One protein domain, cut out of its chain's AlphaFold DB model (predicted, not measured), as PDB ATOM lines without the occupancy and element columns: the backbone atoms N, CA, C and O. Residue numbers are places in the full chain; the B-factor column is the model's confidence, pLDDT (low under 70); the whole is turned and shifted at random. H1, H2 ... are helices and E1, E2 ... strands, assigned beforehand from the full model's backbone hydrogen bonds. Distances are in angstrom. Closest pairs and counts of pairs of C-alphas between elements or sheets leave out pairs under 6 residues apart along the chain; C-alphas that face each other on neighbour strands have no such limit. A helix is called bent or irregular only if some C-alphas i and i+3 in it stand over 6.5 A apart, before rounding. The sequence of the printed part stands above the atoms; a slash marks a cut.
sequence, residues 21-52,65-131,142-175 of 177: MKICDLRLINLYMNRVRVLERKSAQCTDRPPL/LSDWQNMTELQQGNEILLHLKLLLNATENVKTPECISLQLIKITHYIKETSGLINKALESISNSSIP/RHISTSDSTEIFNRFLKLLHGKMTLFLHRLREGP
ATOM      1  N   MET A  21     439.491 619.191 439.256       51.72
ATOM      2  CA  MET A  21     439.749 620.310 440.175       51.72
ATOM      3  C   MET A  21     439.529 621.714 439.579       51.72
ATOM      4  O   MET A  21     439.163 622.627 440.316       51.72
ATOM      5  N   LYS A  22     439.740 621.931 438.272       61.12
ATOM      6  CA  LYS A  22     439.594 623.261 437.645       61.12
ATOM      7  C   LYS A  22     438.136 623.716 437.540       61.12
ATOM      8  O   LYS A  22     437.891 624.917 437.559       61.12
ATOM      9  N   ILE A  23     437.183 622.786 437.440       64.75
ATOM     10  CA  ILE A  23     435.742 623.099 437.389       64.75
ATOM     11  C   ILE A  23     435.254 623.582 438.760       64.75
ATOM     12  O   ILE A  23     434.411 624.472 438.840       64.75
ATOM     13  N   CYS A  24     435.844 623.064 439.838       71.00
ATOM     14  CA  CYS A  24     435.518 623.453 441.209       71.00
ATOM     15  C   CYS A  24     436.186 624.784 441.635       71.00
ATOM     16  O   CYS A  24     435.892 625.306 442.713       71.00
ATOM     17  N   ASP A  25     437.071 625.365 440.808       77.31
ATOM     18  CA  ASP A  25     437.728 626.645 441.089       77.31
ATOM     19  C   ASP A  25     436.933 627.834 440.520       77.31
ATOM     20  O   ASP A  25     437.136 628.288 439.392       77.31
ATOM     21  N   LEU A  26     436.061 628.409 441.354       76.81
ATOM     22  CA  LEU A  26     435.267 629.603 441.023       76.81
ATOM     23  C   LEU A  26     436.122 630.816 440.594       76.81
ATOM     24  O   LEU A  26     435.617 631.724 439.926       76.81
ATOM     25  N   ARG A  27     437.423 630.855 440.928       83.12
ATOM     26  CA  ARG A  27     438.325 631.935 440.493       83.12
ATOM     27  C   ARG A  27     438.515 631.935 438.978       83.12
ATOM     28  O   ARG A  27     438.732 633.003 438.406       83.12
ATOM     29  N   LEU A  28     438.381 630.778 438.324       81.62
ATOM     30  CA  LEU A  28     438.476 630.662 436.870       81.62
ATOM     31  C   LEU A  28     437.346 631.429 436.167       81.62
ATOM     32  O   LEU A  28     437.607 632.173 435.221       81.62
ATOM     33  N   ILE A  29     436.110 631.344 436.672       83.88
ATOM     34  CA  ILE A  29     434.981 632.106 436.110       83.88
ATOM     35  C   ILE A  29     435.152 633.602 436.336       83.88
ATOM     36  O   ILE A  29     434.926 634.386 435.416       83.88
ATOM     37  N   ASN A  30     435.630 634.017 437.510       87.50
ATOM     38  CA  ASN A  30     435.947 635.425 437.759       87.50
ATOM     39  C   ASN A  30     437.012 635.958 436.788       87.50
ATOM     40  O   ASN A  30     436.881 637.070 436.268       87.50
ATOM     41  N   LEU A  31     438.036 635.154 436.489       88.88
ATOM     42  CA  LEU A  31     439.050 635.489 435.494       88.88
ATOM     43  C   LEU A  31     438.440 635.646 434.092       88.88
ATOM     44  O   LEU A  31     438.738 636.629 433.410       88.88
ATOM     45  N   TYR A  32     437.574 634.719 433.671       87.75
ATOM     46  CA  TYR A  32     436.885 634.797 432.379       87.75
ATOM     47  C   TYR A  32     435.978 636.023 432.299       87.75
ATOM     48  O   TYR A  32     436.089 636.791 431.347       87.75
ATOM     49  N   MET A  33     435.167 636.290 433.326       92.88
ATOM     50  CA  MET A  33     434.329 637.491 433.386       92.88
ATOM     51  C   MET A  33     435.157 638.770 433.235       92.88
ATOM     52  O   MET A  33     434.795 639.653 432.461       92.88
ATOM     53  N   ASN A  34     436.294 638.875 433.926       94.19
ATOM     54  CA  ASN A  34     437.162 640.048 433.818       94.19
ATOM     55  C   ASN A  34     437.771 640.199 432.420       94.19
ATOM     56  O   ASN A  34     437.787 641.303 431.878       94.19
ATOM     57  N   ARG A  35     438.218 639.099 431.802       93.81
ATOM     58  CA  ARG A  35     438.738 639.104 430.426       93.81
ATOM     59  C   ARG A  35     437.663 639.515 429.423       93.81
ATOM     60  O   ARG A  35     437.922 640.373 428.585       93.81
ATOM     61  N   VAL A  36     436.451 638.979 429.549       94.44
ATOM     62  CA  VAL A  36     435.319 639.318 428.675       94.44
ATOM     63  C   VAL A  36     434.899 640.780 428.852       94.44
ATOM     64  O   VAL A  36     434.695 641.454 427.849       94.44
ATOM     65  N   ARG A  37     434.866 641.319 430.081       96.12
ATOM     66  CA  ARG A  37     434.612 642.757 430.326       96.12
ATOM     67  C   ARG A  37     435.626 643.657 429.625       96.12
ATOM     68  O   ARG A  37     435.275 644.724 429.139       96.12
ATOM     69  N   VAL A  38     436.895 643.253 429.559       96.75
ATOM     70  CA  VAL A  38     437.907 644.013 428.809       96.75
ATOM     71  C   VAL A  38     437.607 643.995 427.308       96.75
ATOM     72  O   VAL A  38     437.766 645.024 426.656       96.75
ATOM     73  N   LEU A  39     437.175 642.858 426.755       96.31
ATOM     74  CA  LEU A  39     436.790 642.766 425.341       96.31
ATOM     75  C   LEU A  39     435.545 643.605 425.029       96.31
ATOM     76  O   LEU A  39     435.529 644.312 424.028       96.31
ATOM     77  N   GLU A  40     434.546 643.563 425.908       95.00
ATOM     78  CA  GLU A  40     433.310 644.345 425.809       95.00
ATOM     79  C   GLU A  40     433.605 645.851 425.797       95.00
ATOM     80  O   GLU A  40     433.237 646.541 424.847       95.00
ATOM     81  N   ARG A  41     434.409 646.345 426.746       94.69
ATOM     82  CA  ARG A  41     434.859 647.747 426.762       94.69
ATOM     83  C   ARG A  41     435.627 648.143 425.506       94.69
ATOM     84  O   ARG A  41     435.424 649.238 424.992       94.69
ATOM     85  N   LYS A  42     436.507 647.271 425.000       94.44
ATOM     86  CA  LYS A  42     437.238 647.520 423.745       94.44
ATOM     87  C   LYS A  42     436.286 647.608 422.556       94.44
ATOM     88  O   LYS A  42     436.452 648.490 421.725       94.44
ATOM     89  N   SER A  43     435.270 646.750 422.505       91.88
ATOM     90  CA  SER A  43     434.226 646.833 421.482       91.88
ATOM     91  C   SER A  43     433.404 648.119 421.605       91.88
ATOM     92  O   SER A  43     433.010 648.690 420.594       91.88
ATOM     93  N   ALA A  44     433.158 648.602 422.827       90.00
ATOM     94  CA  ALA A  44     432.441 649.852 423.064       90.00
ATOM     95  C   ALA A  44     433.243 651.106 422.664       90.00
ATOM     96  O   ALA A  44     432.652 652.156 422.415       90.00
ATOM     97  N   GLN A  45     434.573 651.000 422.585       91.94
ATOM     98  CA  GLN A  45     435.473 652.067 422.136       91.94
ATOM     99  C   GLN A  45     435.599 652.156 420.607       91.94
ATOM    100  O   GLN A  45     436.212 653.096 420.106       91.94
ATOM    101  N   CYS A  46     435.030 651.210 419.853       91.75
ATOM    102  CA  CYS A  46     435.026 651.273 418.396       91.75
ATOM    103  C   CYS A  46     434.141 652.437 417.907       91.75
ATOM    104  O   CYS A  46     432.976 652.551 418.294       91.75
ATOM    105  N   THR A  47     434.693 653.292 417.040       88.12
ATOM    106  CA  THR A  47     433.993 654.456 416.468       88.12
ATOM    107  C   THR A  47     432.859 654.046 415.528       88.12
ATOM    108  O   THR A  47     431.804 654.673 415.530       88.12
ATOM    109  N   ASP A  48     433.059 652.974 414.759       86.69
ATOM    110  CA  ASP A  48     432.077 652.439 413.818       86.69
ATOM    111  C   ASP A  48     431.321 651.259 414.445       86.69
ATOM    112  O   ASP A  48     431.883 650.182 414.667       86.69
ATOM    113  N   ARG A  49     430.051 651.493 414.793       85.50
ATOM    114  CA  ARG A  49     429.139 650.510 415.403       85.50
ATOM    115  C   ARG A  49     427.774 650.556 414.712       85.50
ATOM    116  O   ARG A  49     426.786 650.945 415.341       85.50
ATOM    117  N   PRO A  50     427.703 650.218 413.414       87.44
ATOM    118  CA  PRO A  50     426.433 650.199 412.723       87.44
ATOM    119  C   PRO A  50     425.583 649.045 413.277       87.44
ATOM    120  O   PRO A  50     426.128 647.991 413.629       87.44
ATOM    121  N   PRO A  51     424.253 649.208 413.348       92.25
ATOM    122  CA  PRO A  51     423.374 648.084 413.619       92.25
ATOM    123  C   PRO A  51     423.540 647.020 412.528       92.25
ATOM    124  O   PRO A  51     423.791 647.319 411.358       92.25
ATOM    125  N   LEU A  52     423.394 645.759 412.917       92.81
ATOM    126  CA  LEU A  52     423.495 644.623 412.014       92.81
ATOM    127  C   LEU A  52     422.343 644.638 411.005       92.81
ATOM    128  O   LEU A  52     421.177 644.756 411.383       92.81
ATOM    129  N   LEU A  65     415.030 631.750 439.670       88.12
ATOM    130  CA  LEU A  65     415.603 630.933 440.747       88.12
ATOM    131  C   LEU A  65     414.732 629.720 441.100       88.12
ATOM    132  O   LEU A  65     415.285 628.645 441.312       88.12
ATOM    133  N   SER A  66     413.403 629.875 441.094       88.56
ATOM    134  CA  SER A  66     412.446 628.778 441.310       88.56
ATOM    135  C   SER A  66     412.641 627.639 440.312       88.56
ATOM    136  O   SER A  66     412.734 626.478 440.697       88.56
ATOM    137  N   ASP A  67     412.748 627.981 439.030       88.56
ATOM    138  CA  ASP A  67     412.846 627.015 437.938       88.56
ATOM    139  C   ASP A  67     414.228 626.359 437.961       88.56
ATOM    140  O   ASP A  67     414.360 625.143 437.860       88.56
ATOM    141  N   TRP A  68     415.262 627.175 438.179       91.19
ATOM    142  CA  TRP A  68     416.654 626.747 438.213       91.19
ATOM    143  C   TRP A  68     416.941 625.760 439.348       91.19
ATOM    144  O   TRP A  68     417.650 624.777 439.143       91.19
ATOM    145  N   GLN A  69     416.408 626.001 440.550       89.62
ATOM    146  CA  GLN A  69     416.641 625.131 441.706       89.62
ATOM    147  C   GLN A  69     416.011 623.745 441.542       89.62
ATOM    148  O   GLN A  69     416.591 622.774 442.032       89.62
ATOM    149  N   ASN A  70     414.894 623.654 440.816       90.44
ATOM    150  CA  ASN A  70     414.178 622.404 440.553       90.44
ATOM    151  C   ASN A  70     414.831 621.529 439.470       90.44
ATOM    152  O   ASN A  70     414.432 620.381 439.295       90.44
ATOM    153  N   MET A  71     415.820 622.049 438.739       91.00
ATOM    154  CA  MET A  71     416.570 621.278 437.745       91.00
ATOM    155  C   MET A  71     417.631 620.394 438.400       91.00
ATOM    156  O   MET A  71     418.230 620.784 439.402       91.00
ATOM    157  N   THR A  72     417.936 619.251 437.791       89.75
ATOM    158  CA  THR A  72     419.134 618.459 438.113       89.75
ATOM    159  C   THR A  72     420.404 619.157 437.619       89.75
ATOM    160  O   THR A  72     420.355 620.039 436.759       89.75
ATOM    161  N   GLU A  73     421.574 618.754 438.115       89.12
ATOM    162  CA  GLU A  73     422.868 619.248 437.631       89.12
ATOM    163  C   GLU A  73     423.034 618.991 436.124       89.12
ATOM    164  O   GLU A  73     423.509 619.859 435.390       89.12
ATOM    165  N   LEU A  74     422.576 617.831 435.640       90.12
ATOM    166  CA  LEU A  74     422.602 617.491 434.216       90.12
ATOM    167  C   LEU A  74     421.744 618.463 433.389       90.12
ATOM    168  O   LEU A  74     422.183 618.950 432.348       90.12
ATOM    169  N   GLN A  75     420.533 618.778 433.859       90.94
ATOM    170  CA  GLN A  75     419.641 619.734 433.197       90.94
ATOM    171  C   GLN A  75     420.242 621.146 433.174       90.94
ATOM    172  O   GLN A  75     420.263 621.778 432.118       90.94
ATOM    173  N   GLN A  76     420.801 621.609 434.296       92.81
ATOM    174  CA  GLN A  76     421.456 622.917 434.389       92.81
ATOM    175  C   GLN A  76     422.654 623.038 433.442       92.81
ATOM    176  O   GLN A  76     422.781 624.032 432.722       92.81
ATOM    177  N   GLY A  77     423.528 622.027 433.408       92.81
ATOM    178  CA  GLY A  77     424.678 622.028 432.507       92.81
ATOM    179  C   GLY A  77     424.257 621.989 431.036       92.81
ATOM    180  O   GLY A  77     424.780 622.763 430.233       92.81
ATOM    181  N   ASN A  78     423.258 621.176 430.678       92.94
ATOM    182  CA  ASN A  78     422.712 621.138 429.317       92.94
ATOM    183  C   ASN A  78     422.083 622.475 428.897       92.94
ATOM    184  O   ASN A  78     422.268 622.919 427.762       92.94
ATOM    185  N   GLU A  79     421.385 623.158 429.805       93.75
ATOM    186  CA  GLU A  79     420.849 624.493 429.542       93.75
ATOM    187  C   GLU A  79     421.969 625.517 429.289       93.75
ATOM    188  O   GLU A  79     421.885 626.321 428.355       93.75
ATOM    189  N   ILE A  80     423.054 625.472 430.070       94.94
ATOM    190  CA  ILE A  80     424.228 626.325 429.843       94.94
ATOM    191  C   ILE A  80     424.855 626.027 428.474       94.94
ATOM    192  O   ILE A  80     425.130 626.967 427.724       94.94
ATOM    193  N   LEU A  81     425.034 624.753 428.103       95.62
ATOM    194  CA  LEU A  81     425.561 624.366 426.788       95.62
ATOM    195  C   LEU A  81     424.689 624.874 425.638       95.62
ATOM    196  O   LEU A  81     425.218 625.348 424.631       95.62
ATOM    197  N   LEU A  82     423.365 624.835 425.790       94.81
ATOM    198  CA  LEU A  82     422.439 625.373 424.797       94.81
ATOM    199  C   LEU A  82     422.631 626.886 424.612       94.81
ATOM    200  O   LEU A  82     422.698 627.361 423.476       94.81
ATOM    201  N   HIS A  83     422.794 627.646 425.698       96.12
ATOM    202  CA  HIS A  83     423.088 629.079 425.606       96.12
ATOM    203  C   HIS A  83     424.454 629.367 424.975       96.12
ATOM    204  O   HIS A  83     424.565 630.267 424.141       96.12
ATOM    205  N   LEU A  84     425.488 628.596 425.324       96.75
ATOM    206  CA  LEU A  84     426.820 628.732 424.727       96.75
ATOM    207  C   LEU A  84     426.791 628.425 423.226       96.75
ATOM    208  O   LEU A  84     427.410 629.146 422.449       96.75
ATOM    209  N   LYS A  85     426.016 627.422 422.793       95.81
ATOM    210  CA  LYS A  85     425.815 627.113 421.370       95.81
ATOM    211  C   LYS A  85     425.172 628.277 420.613       95.81
ATOM    212  O   LYS A  85     425.620 628.598 419.515       95.81
ATOM    213  N   LEU A  86     424.165 628.932 421.197       96.19
ATOM    214  CA  LEU A  86     423.558 630.130 420.604       96.19
ATOM    215  C   LEU A  86     424.573 631.276 420.477       96.19
ATOM    216  O   LEU A  86     424.633 631.915 419.431       96.19
ATOM    217  N   LEU A  87     425.411 631.499 421.496       97.88
ATOM    218  CA  LEU A  87     426.471 632.514 421.445       97.88
ATOM    219  C   LEU A  87     427.532 632.202 420.384       97.88
ATOM    220  O   LEU A  87     427.938 633.108 419.662       97.88
ATOM    221  N   LEU A  88     427.957 630.940 420.252       97.44
ATOM    222  CA  LEU A  88     428.892 630.530 419.198       97.44
ATOM    223  C   LEU A  88     428.312 630.809 417.814       97.44
ATOM    224  O   LEU A  88     428.949 631.490 417.012       97.44
ATOM    225  N   ASN A  89     427.071 630.379 417.582       95.31
ATOM    226  CA  ASN A  89     426.379 630.630 416.325       95.31
ATOM    227  C   ASN A  89     426.261 632.139 416.038       95.31
ATOM    228  O   ASN A  89     426.480 632.573 414.911       95.31
ATOM    229  N   ALA A  90     425.975 632.962 417.050       96.06
ATOM    230  CA  ALA A  90     425.951 634.415 416.897       96.06
ATOM    231  C   ALA A  90     427.322 634.986 416.491       96.06
ATOM    232  O   ALA A  90     427.386 635.838 415.609       96.06
ATOM    233  N   THR A  91     428.422 634.502 417.082       95.62
ATOM    234  CA  THR A  91     429.775 634.967 416.726       95.62
ATOM    235  C   THR A  91     430.217 634.559 415.321       95.62
ATOM    236  O   THR A  91     430.979 635.290 414.698       95.62
ATOM    237  N   GLU A  92     429.747 633.419 414.811       90.75
ATOM    238  CA  GLU A  92     430.142 632.888 413.498       90.75
ATOM    239  C   GLU A  92     429.373 633.539 412.337       90.75
ATOM    240  O   GLU A  92     429.903 633.659 411.235       90.75
ATOM    241  N   ASN A  93     428.144 634.003 412.583       86.25
ATOM    242  CA  ASN A  93     427.263 634.545 411.542       86.25
ATOM    243  C   ASN A  93     427.235 636.079 411.476       86.25
ATOM    244  O   ASN A  93     426.557 636.648 410.616       86.25
ATOM    245  N   VAL A  94     427.942 636.770 412.372       91.94
ATOM    246  CA  VAL A  94     427.900 638.230 412.448       91.94
ATOM    247  C   VAL A  94     429.001 638.873 411.600       91.94
ATOM    248  O   VAL A  94     430.186 638.572 411.737       91.94
ATOM    249  N   LYS A  95     428.619 639.812 410.729       92.06
ATOM    250  CA  LYS A  95     429.559 640.670 409.994       92.06
ATOM    251  C   LYS A  95     429.654 642.015 410.702       92.06
ATOM    252  O   LYS A  95     428.645 642.696 410.857       92.06
ATOM    253  N   THR A  96     430.854 642.382 411.138       92.38
ATOM    254  CA  THR A  96     431.122 643.627 411.875       92.38
ATOM    255  C   THR A  96     432.394 644.303 411.360       92.38
ATOM    256  O   THR A  96     433.222 643.631 410.737       92.38
ATOM    257  N   PRO A  97     432.576 645.611 411.615       93.75
ATOM    258  CA  PRO A  97     433.842 646.293 411.369       93.75
ATOM    259  C   PRO A  97     435.019 645.625 412.092       93.75
ATOM    260  O   PRO A  97     434.850 645.013 413.151       93.75
ATOM    261  N   GLU A  98     436.229 645.795 411.553       93.69
ATOM    262  CA  GLU A  98     437.449 645.117 412.020       93.69
ATOM    263  C   GLU A  98     437.706 645.280 413.530       93.69
ATOM    264  O   GLU A  98     438.055 644.328 414.227       93.69
ATOM    265  N   CYS A  99     437.460 646.475 414.071       93.56
ATOM    266  CA  CYS A  99     437.639 646.758 415.497       93.56
ATOM    267  C   CYS A  99     436.830 645.803 416.400       93.56
ATOM    268  O   CYS A  99     437.361 645.278 417.389       93.56
ATOM    269  N   ILE A 100     435.565 645.547 416.036       94.12
ATOM    270  CA  ILE A 100     434.648 644.664 416.770       94.12
ATOM    271  C   ILE A 100     434.976 643.201 416.466       94.12
ATOM    272  O   ILE A 100     435.049 642.389 417.391       94.12
ATOM    273  N   SER A 101     435.234 642.863 415.197       94.19
ATOM    274  CA  SER A 101     435.510 641.484 414.780       94.19
ATOM    275  C   SER A 101     436.731 640.896 415.503       94.19
ATOM    276  O   SER A 101     436.685 639.755 415.966       94.19
ATOM    277  N   LEU A 102     437.774 641.700 415.743       94.56
ATOM    278  CA  LEU A 102     438.940 641.308 416.543       94.56
ATOM    279  C   LEU A 102     438.594 640.953 417.997       94.56
ATOM    280  O   LEU A 102     439.260 640.103 418.600       94.56
ATOM    281  N   GLN A 103     437.584 641.596 418.592       95.69
ATOM    282  CA  GLN A 103     437.116 641.236 419.936       95.69
ATOM    283  C   GLN A 103     436.190 640.017 419.892       95.69
ATOM    284  O   GLN A 103     436.255 639.180 420.795       95.69
ATOM    285  N   LEU A 104     435.383 639.879 418.833       95.56
ATOM    286  CA  LEU A 104     434.505 638.729 418.626       95.56
ATOM    287  C   LEU A 104     435.295 637.419 418.485       95.56
ATOM    288  O   LEU A 104     434.965 636.431 419.127       95.56
ATOM    289  N   ILE A 105     436.421 637.422 417.768       95.50
ATOM    290  CA  ILE A 105     437.306 636.245 417.684       95.50
ATOM    291  C   ILE A 105     437.776 635.803 419.081       95.50
ATOM    292  O   ILE A 105     437.812 634.613 419.402       95.50
ATOM    293  N   LYS A 106     438.109 636.767 419.947       95.94
ATOM    294  CA  LYS A 106     438.587 636.485 421.307       95.94
ATOM    295  C   LYS A 106     437.470 635.979 422.213       95.94
ATOM    296  O   LYS A 106     437.712 635.065 422.996       95.94
ATOM    297  N   ILE A 107     436.258 636.535 422.126       96.56
ATOM    298  CA  ILE A 107     435.135 636.020 422.923       96.56
ATOM    299  C   ILE A 107     434.698 634.633 422.444       96.56
ATOM    300  O   ILE A 107     434.420 633.790 423.292       96.56
ATOM    301  N   THR A 108     434.741 634.333 421.138       96.62
ATOM    302  CA  THR A 108     434.485 632.978 420.615       96.62
ATOM    303  C   THR A 108     435.396 631.945 421.274       96.62
ATOM    304  O   THR A 108     434.933 630.862 421.630       96.62
ATOM    305  N   HIS A 109     436.672 632.277 421.499       95.25
ATOM    306  CA  HIS A 109     437.592 631.398 422.221       95.25
ATOM    307  C   HIS A 109     437.117 631.119 423.657       95.25
ATOM    308  O   HIS A 109     436.967 629.956 424.025       95.25
ATOM    309  N   TYR A 110     436.782 632.156 424.432       94.81
ATOM    310  CA  TYR A 110     436.293 631.981 425.808       94.81
ATOM    311  C   TYR A 110     434.968 631.214 425.888       94.81
ATOM    312  O   TYR A 110     434.755 630.444 426.827       94.81
ATOM    313  N   ILE A 111     434.079 631.388 424.907       96.19
ATOM    314  CA  ILE A 111     432.835 630.616 424.823       96.19
ATOM    315  C   ILE A 111     433.160 629.132 424.594       96.19
ATOM    316  O   ILE A 111     432.620 628.285 425.301       96.19
ATOM    317  N   LYS A 112     434.089 628.804 423.680       94.88
ATOM    318  CA  LYS A 112     434.535 627.417 423.431       94.88
ATOM    319  C   LYS A 112     435.190 626.786 424.662       94.88
ATOM    320  O   LYS A 112     434.861 625.651 425.001       94.88
ATOM    321  N   GLU A 113     436.063 627.517 425.357       92.00
ATOM    322  CA  GLU A 113     436.661 627.051 426.615       92.00
ATOM    323  C   GLU A 113     435.588 626.769 427.678       92.00
ATOM    324  O   GLU A 113     435.622 625.732 428.343       92.00
ATOM    325  N   THR A 114     434.588 627.650 427.796       92.12
ATOM    326  CA  THR A 114     433.464 627.477 428.731       92.12
ATOM    327  C   THR A 114     432.605 626.266 428.375       92.12
ATOM    328  O   THR A 114     432.239 625.498 429.262       92.12
ATOM    329  N   SER A 115     432.341 626.020 427.089       93.06
ATOM    330  CA  SER A 115     431.660 624.795 426.651       93.06
ATOM    331  C   SER A 115     432.457 623.545 427.027       93.06
ATOM    332  O   SER A 115     431.887 622.577 427.522       93.06
ATOM    333  N   GLY A 116     433.782 623.575 426.858       90.62
ATOM    334  CA  GLY A 116     434.668 622.483 427.267       90.62
ATOM    335  C   GLY A 116     434.682 622.240 428.781       90.62
ATOM    336  O   GLY A 116     434.750 621.089 429.205       90.62
ATOM    337  N   LEU A 117     434.586 623.302 429.593       87.94
ATOM    338  CA  LEU A 117     434.412 623.217 431.052       87.94
ATOM    339  C   LEU A 117     433.120 622.493 431.423       87.94
ATOM    340  O   LEU A 117     433.153 621.575 432.240       87.94
ATOM    341  N   ILE A 118     432.001 622.881 430.813       90.50
ATOM    342  CA  ILE A 118     430.700 622.290 431.131       90.50
ATOM    343  C   ILE A 118     430.597 620.844 430.653       90.50
ATOM    344  O   ILE A 118     430.144 620.006 431.424       90.50
ATOM    345  N   ASN A 119     431.059 620.524 429.440       89.31
ATOM    346  CA  ASN A 119     431.034 619.144 428.939       89.31
ATOM    347  C   ASN A 119     431.761 618.186 429.891       89.31
ATOM    348  O   ASN A 119     431.190 617.180 430.297       89.31
ATOM    349  N   LYS A 120     432.964 618.550 430.345       84.56
ATOM    350  CA  LYS A 120     433.705 617.741 431.323       84.56
ATOM    351  C   LYS A 120     432.992 617.610 432.667       84.56
ATOM    352  O   LYS A 120     433.036 616.551 433.287       84.56
ATOM    353  N   ALA A 121     432.339 618.677 433.129       85.25
ATOM    354  CA  ALA A 121     431.535 618.615 434.345       85.25
ATOM    355  C   ALA A 121     430.389 617.605 434.185       85.25
ATOM    356  O   ALA A 121     430.181 616.761 435.054       85.25
ATOM    357  N   LEU A 122     429.688 617.650 433.050       87.12
ATOM    358  CA  LEU A 122     428.594 616.734 432.742       87.12
ATOM    359  C   LEU A 122     429.053 615.285 432.568       87.12
ATOM    360  O   LEU A 122     428.350 614.390 433.025       87.12
ATOM    361  N   GLU A 123     430.221 615.039 431.971       84.56
ATOM    362  CA  GLU A 123     430.831 613.703 431.896       84.56
ATOM    363  C   GLU A 123     431.062 613.127 433.302       84.56
ATOM    364  O   GLU A 123     430.673 611.993 433.583       84.56
ATOM    365  N   SER A 124     431.611 613.933 434.219       79.50
ATOM    366  CA  SER A 124     431.820 613.528 435.616       79.50
ATOM    367  C   SER A 124     430.509 613.200 436.338       79.50
ATOM    368  O   SER A 124     430.457 612.242 437.105       79.50
ATOM    369  N   ILE A 125     429.450 613.979 436.101       81.88
ATOM    370  CA  ILE A 125     428.130 613.770 436.718       81.88
ATOM    371  C   ILE A 125     427.446 612.533 436.125       81.88
ATOM    372  O   ILE A 125     426.908 611.708 436.862       81.88
ATOM    373  N   SER A 126     427.495 612.370 434.803       77.69
ATOM    374  CA  SER A 126     426.828 611.271 434.090       77.69
ATOM    375  C   SER A 126     427.437 609.916 434.443       77.69
ATOM    376  O   SER A 126     426.710 608.954 434.652       77.69
ATOM    377  N   ASN A 127     428.758 609.842 434.626       65.62
ATOM    378  CA  ASN A 127     429.426 608.622 435.096       65.62
ATOM    379  C   ASN A 127     429.029 608.224 436.534       65.62
ATOM    380  O   ASN A 127     429.294 607.098 436.950       65.62
ATOM    381  N   SER A 128     428.398 609.128 437.289       59.22
ATOM    382  CA  SER A 128     427.917 608.890 438.656       59.22
ATOM    383  C   SER A 128     426.407 608.623 438.755       59.22
ATOM    384  O   SER A 128     425.920 608.321 439.842       59.22
ATOM    385  N   SER A 129     425.647 608.725 437.653       54.41
ATOM    386  CA  SER A 129     424.176 608.701 437.682       54.41
ATOM    387  C   SER A 129     423.543 607.842 436.571       54.41
ATOM    388  O   SER A 129     424.066 607.704 435.471       54.41
ATOM    389  N   ILE A 130     422.400 607.218 436.885       47.94
ATOM    390  CA  ILE A 130     421.558 606.428 435.960       47.94
ATOM    391  C   ILE A 130     420.926 607.373 434.912       47.94
ATOM    392  O   ILE A 130     420.636 608.518 435.265       47.94
ATOM    393  N   PRO A 131     420.690 606.949 433.648       41.34
ATOM    394  CA  PRO A 131     420.269 607.848 432.573       41.34
ATOM    395  C   PRO A 131     418.958 608.562 432.909       41.34
ATOM    396  O   PRO A 131     417.918 607.925 433.068       41.34
ATOM    397  N   ARG A 142     413.541 631.366 425.183       79.31
ATOM    398  CA  ARG A 142     414.950 630.975 425.466       79.31
ATOM    399  C   ARG A 142     416.011 631.799 424.731       79.31
ATOM    400  O   ARG A 142     417.201 631.680 425.015       79.31
ATOM    401  N   HIS A 143     415.607 632.609 423.770       90.75
ATOM    402  CA  HIS A 143     416.498 633.427 422.962       90.75
ATOM    403  C   HIS A 143     415.817 634.742 422.604       90.75
ATOM    404  O   HIS A 143     414.604 634.882 422.735       90.75
ATOM    405  N   ILE A 144     416.618 635.701 422.163       93.50
ATOM    406  CA  ILE A 144     416.165 636.997 421.676       93.50
ATOM    407  C   ILE A 144     416.826 637.285 420.329       93.50
ATOM    408  O   ILE A 144     417.947 636.840 420.070       93.50
ATOM    409  N   SER A 145     416.126 638.040 419.487       94.81
ATOM    410  CA  SER A 145     416.663 638.585 418.242       94.81
ATOM    411  C   SER A 145     417.173 640.003 418.490       94.81
ATOM    412  O   SER A 145     416.497 640.788 419.157       94.81
ATOM    413  N   THR A 146     418.364 640.333 417.996       94.75
ATOM    414  CA  THR A 146     418.970 641.659 418.174       94.75
ATOM    415  C   THR A 146     419.808 642.067 416.968       94.75
ATOM    416  O   THR A 146     420.497 641.245 416.366       94.75
ATOM    417  N   SER A 147     419.784 643.359 416.639       95.62
ATOM    418  CA  SER A 147     420.682 643.969 415.649       95.62
ATOM    419  C   SER A 147     421.940 644.572 416.283       95.62
ATOM    420  O   SER A 147     422.729 645.200 415.585       95.62
ATOM    421  N   ASP A 148     422.153 644.404 417.589       93.50
ATOM    422  CA  ASP A 148     423.344 644.892 418.286       93.50
ATOM    423  C   ASP A 148     424.339 643.749 418.526       93.50
ATOM    424  O   ASP A 148     424.099 642.845 419.328       93.50
ATOM    425  N   SER A 149     425.489 643.797 417.848       92.81
ATOM    426  CA  SER A 149     426.559 642.802 418.014       92.81
ATOM    427  C   SER A 149     427.178 642.784 419.418       92.81
ATOM    428  O   SER A 149     427.722 641.757 419.836       92.81
ATOM    429  N   THR A 150     427.070 643.881 420.177       92.38
ATOM    430  CA  THR A 150     427.602 643.959 421.544       92.38
ATOM    431  C   THR A 150     426.817 643.081 422.519       92.38
ATOM    432  O   THR A 150     427.368 642.628 423.527       92.38
ATOM    433  N   GLU A 151     425.578 642.708 422.169       95.25
ATOM    434  CA  GLU A 151     424.773 641.794 422.975       95.25
ATOM    435  C   GLU A 151     425.427 640.420 423.140       95.25
ATOM    436  O   GLU A 151     425.218 639.776 424.164       95.25
ATOM    437  N   ILE A 152     426.292 639.979 422.223       96.75
ATOM    438  CA  ILE A 152     427.056 638.733 422.398       96.75
ATOM    439  C   ILE A 152     427.897 638.792 423.685       96.75
ATOM    440  O   ILE A 152     427.879 637.855 424.491       96.75
ATOM    441  N   PHE A 153     428.590 639.910 423.920       96.69
ATOM    442  CA  PHE A 153     429.406 640.112 425.118       96.69
ATOM    443  C   PHE A 153     428.536 640.194 426.370       96.69
ATOM    444  O   PHE A 153     428.802 639.501 427.355       96.69
ATOM    445  N   ASN A 154     427.461 640.985 426.311       95.94
ATOM    446  CA  ASN A 154     426.538 641.169 427.430       95.94
ATOM    447  C   ASN A 154     425.891 639.851 427.858       95.94
ATOM    448  O   ASN A 154     425.821 639.545 429.050       95.94
ATOM    449  N   ARG A 155     425.428 639.045 426.898       97.06
ATOM    450  CA  ARG A 155     424.773 637.764 427.174       97.06
ATOM    451  C   ARG A 155     425.756 636.733 427.701       97.06
ATOM    452  O   ARG A 155     425.410 636.026 428.645       97.06
ATOM    453  N   PHE A 156     426.986 636.694 427.192       97.62
ATOM    454  CA  PHE A 156     428.006 635.821 427.764       97.62
ATOM    455  C   PHE A 156     428.372 636.225 429.201       97.62
ATOM    456  O   PHE A 156     428.401 635.374 430.086       97.62
ATOM    457  N   LEU A 157     428.551 637.522 429.481       96.75
ATOM    458  CA  LEU A 157     428.801 638.017 430.842       96.75
ATOM    459  C   LEU A 157     427.659 637.681 431.805       96.75
ATOM    460  O   LEU A 157     427.909 637.200 432.910       96.75
ATOM    461  N   LYS A 158     426.409 637.903 431.386       96.31
ATOM    462  CA  LYS A 158     425.224 637.566 432.187       96.31
ATOM    463  C   LYS A 158     425.113 636.057 432.432       96.31
ATOM    464  O   LYS A 158     424.776 635.661 433.544       96.31
ATOM    465  N   LEU A 159     425.450 635.221 431.446       96.88
ATOM    466  CA  LEU A 159     425.496 633.765 431.610       96.88
ATOM    467  C   LEU A 159     426.534 633.348 432.661       96.88
ATOM    468  O   LEU A 159     426.210 632.565 433.555       96.88
ATOM    469  N   LEU A 160     427.754 633.896 432.572       95.06
ATOM    470  CA  LEU A 160     428.845 633.623 433.514       95.06
ATOM    471  C   LEU A 160     428.489 634.063 434.945       95.06
ATOM    472  O   LEU A 160     428.712 633.325 435.903       95.06
ATOM    473  N   HIS A 161     427.898 635.248 435.093       94.25
ATOM    474  CA  HIS A 161     427.514 635.786 436.398       94.25
ATOM    475  C   HIS A 161     426.293 635.076 437.008       94.25
ATOM    476  O   HIS A 161     426.205 634.934 438.222       94.25
ATOM    477  N   GLY A 162     425.337 634.654 436.181       94.50
ATOM    478  CA  GLY A 162     424.092 634.022 436.618       94.50
ATOM    479  C   GLY A 162     424.195 632.501 436.670       94.50
ATOM    480  O   GLY A 162     424.742 631.926 437.611       94.50
ATOM    481  N   LYS A 163     423.645 631.849 435.639       94.38
ATOM    482  CA  LYS A 163     423.482 630.385 435.562       94.38
ATOM    483  C   LYS A 163     424.791 629.633 435.804       94.38
ATOM    484  O   LYS A 163     424.800 628.679 436.570       94.38
ATOM    485  N   MET A 164     425.906 630.094 435.227       93.06
ATOM    486  CA  MET A 164     427.211 629.446 435.400       93.06
ATOM    487  C   MET A 164     427.685 629.478 436.858       93.06
ATOM    488  O   MET A 164     428.100 628.455 437.391       93.06
ATOM    489  N   THR A 165     427.607 630.637 437.517       92.25
ATOM    490  CA  THR A 165     428.035 630.775 438.918       92.25
ATOM    491  C   THR A 165     427.181 629.901 439.839       92.25
ATOM    492  O   THR A 165     427.723 629.214 440.704       92.25
ATOM    493  N   LEU A 166     425.862 629.861 439.619       92.69
ATOM    494  CA  LEU A 166     424.949 629.006 440.383       92.69
ATOM    495  C   LEU A 166     425.209 627.515 440.149       92.69
ATOM    496  O   LEU A 166     425.231 626.743 441.105       92.69
ATOM    497  N   PHE A 167     425.437 627.116 438.898       92.12
ATOM    498  CA  PHE A 167     425.768 625.737 438.545       92.12
ATOM    499  C   PHE A 167     427.044 625.274 439.249       92.12
ATOM    500  O   PHE A 167     427.036 624.264 439.946       92.12
ATOM    501  N   LEU A 168     428.131 626.045 439.139       88.75
ATOM    502  CA  LEU A 168     429.399 625.685 439.774       88.75
ATOM    503  C   LEU A 168     429.310 625.657 441.302       88.75
ATOM    504  O   LEU A 168     429.964 624.829 441.933       88.75
ATOM    505  N   HIS A 169     428.499 626.532 441.904       87.94
ATOM    506  CA  HIS A 169     428.243 626.478 443.340       87.94
ATOM    507  C   HIS A 169     427.631 625.137 443.750       87.94
ATOM    508  O   HIS A 169     428.124 624.508 444.683       87.94
ATOM    509  N   ARG A 170     426.618 624.670 443.011       87.44
ATOM    510  CA  ARG A 170     425.987 623.370 443.254       87.44
ATOM    511  C   ARG A 170     426.966 622.214 443.049       87.44
ATOM    512  O   ARG A 170     427.022 621.316 443.884       87.44
ATOM    513  N   LEU A 171     427.795 622.258 442.001       84.94
ATOM    514  CA  LEU A 171     428.826 621.234 441.793       84.94
ATOM    515  C   LEU A 171     429.808 621.151 442.964       84.94
ATOM    516  O   LEU A 171     430.206 620.057 443.357       84.94
ATOM    517  N   ARG A 172     430.169 622.298 443.550       80.44
ATOM    518  CA  ARG A 172     431.038 622.360 444.729       80.44
ATOM    519  C   ARG A 172     430.419 621.687 445.957       80.44
ATOM    520  O   ARG A 172     431.144 621.102 446.752       80.44
ATOM    521  N   GLU A 173     429.108 621.810 446.136       76.12
ATOM    522  CA  GLU A 173     428.392 621.254 447.290       76.12
ATOM    523  C   GLU A 173     428.160 619.739 447.188       76.12
ATOM    524  O   GLU A 173     427.990 619.092 448.223       76.12
ATOM    525  N   GLY A 174     428.188 619.181 445.972       68.56
ATOM    526  CA  GLY A 174     428.003 617.753 445.701       68.56
ATOM    527  C   GLY A 174     429.223 617.100 445.032       68.56
ATOM    528  O   GLY A 174     430.141 616.694 445.736       68.56
ATOM    529  N   PRO A 175     429.253 616.976 443.690       59.56
ATOM    530  CA  PRO A 175     430.206 616.134 442.948       59.56
ATOM    531  C   PRO A 175     431.695 616.521 443.054       59.56
ATOM    532  O   PRO A 175     432.549 615.735 442.658       59.56
TER     533      PRO A 175
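This is residues 21 to 52, 65 to 131 and 142 to 175 of the 177 residues of the protein "Thrombopoietin" of Xenopus tropicalis (UniProt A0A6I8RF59). Four long helices, H1, H3, H4 and the bent but nearly straight H5, stand side by side in an elongated bundle, with H1 and H3 at opposite corners. The short helix H2 sits outside near one end, and the short strand E1 runs outside the bundle. The printed part has 133 residues, with five named helices and one named strand in the order H1, H2, H3, H4, E1, H5, and is mostly helix. It is compact, with a radius of gyration of the C-alphas of 15.8 A, and spans 51 by 28 by 24 A.

Begin with H1, residues 26 to 44; it touches H4, residues 98 to 126, through residues 99 to 110 of H4 alone, closest at the C-alphas of Ser 43 and Ile 100, 5.2 A, at a shallow tilt of 21 degrees, opposite ways. H2, residues 65 to 69, is close to but not clearly touching H3, residues 73 to 93. H3 and H4 form a helical hairpin, closest at the C-alphas of Leu 81 and Ser 115, 6.1 A. E1, residues 143 to 146, pairs with no named strand. H5, residues 151 to 173, was assigned as one helix by its hydrogen bonds but is bent, with C-alphas 160 and 163 6.6 A apart: its arms are H5a, 151 to 160, and H5b, 163 to 173. H5a touches H1 at Glu 40 and Phe 153, their closest C-alphas, 5.8 A, and H3 at Leu 87 and Ile 152, 6.3 A. Every O i to N i+4 pair is within hydrogen-bond range in H1, H2, H3, H5a and H5b; in H4, 23 of 25 are.

Find C-alpha 26 at (435.267, 629.603, 441.023); H1 runs 27.2 A from there. H3 measures 30.6 A and H4 41.8 A. H5b ends at C-alpha 173, (428.392, 621.254, 447.290).

Residues 53 to 64 and 132 to 141 are not printed, with C-alpha gaps of 32.8 A and 24.8 A. Of the links printed whole, none is long. Confidence is under 70 at residues 21 to 23, 127 to 131 and 174 to 175.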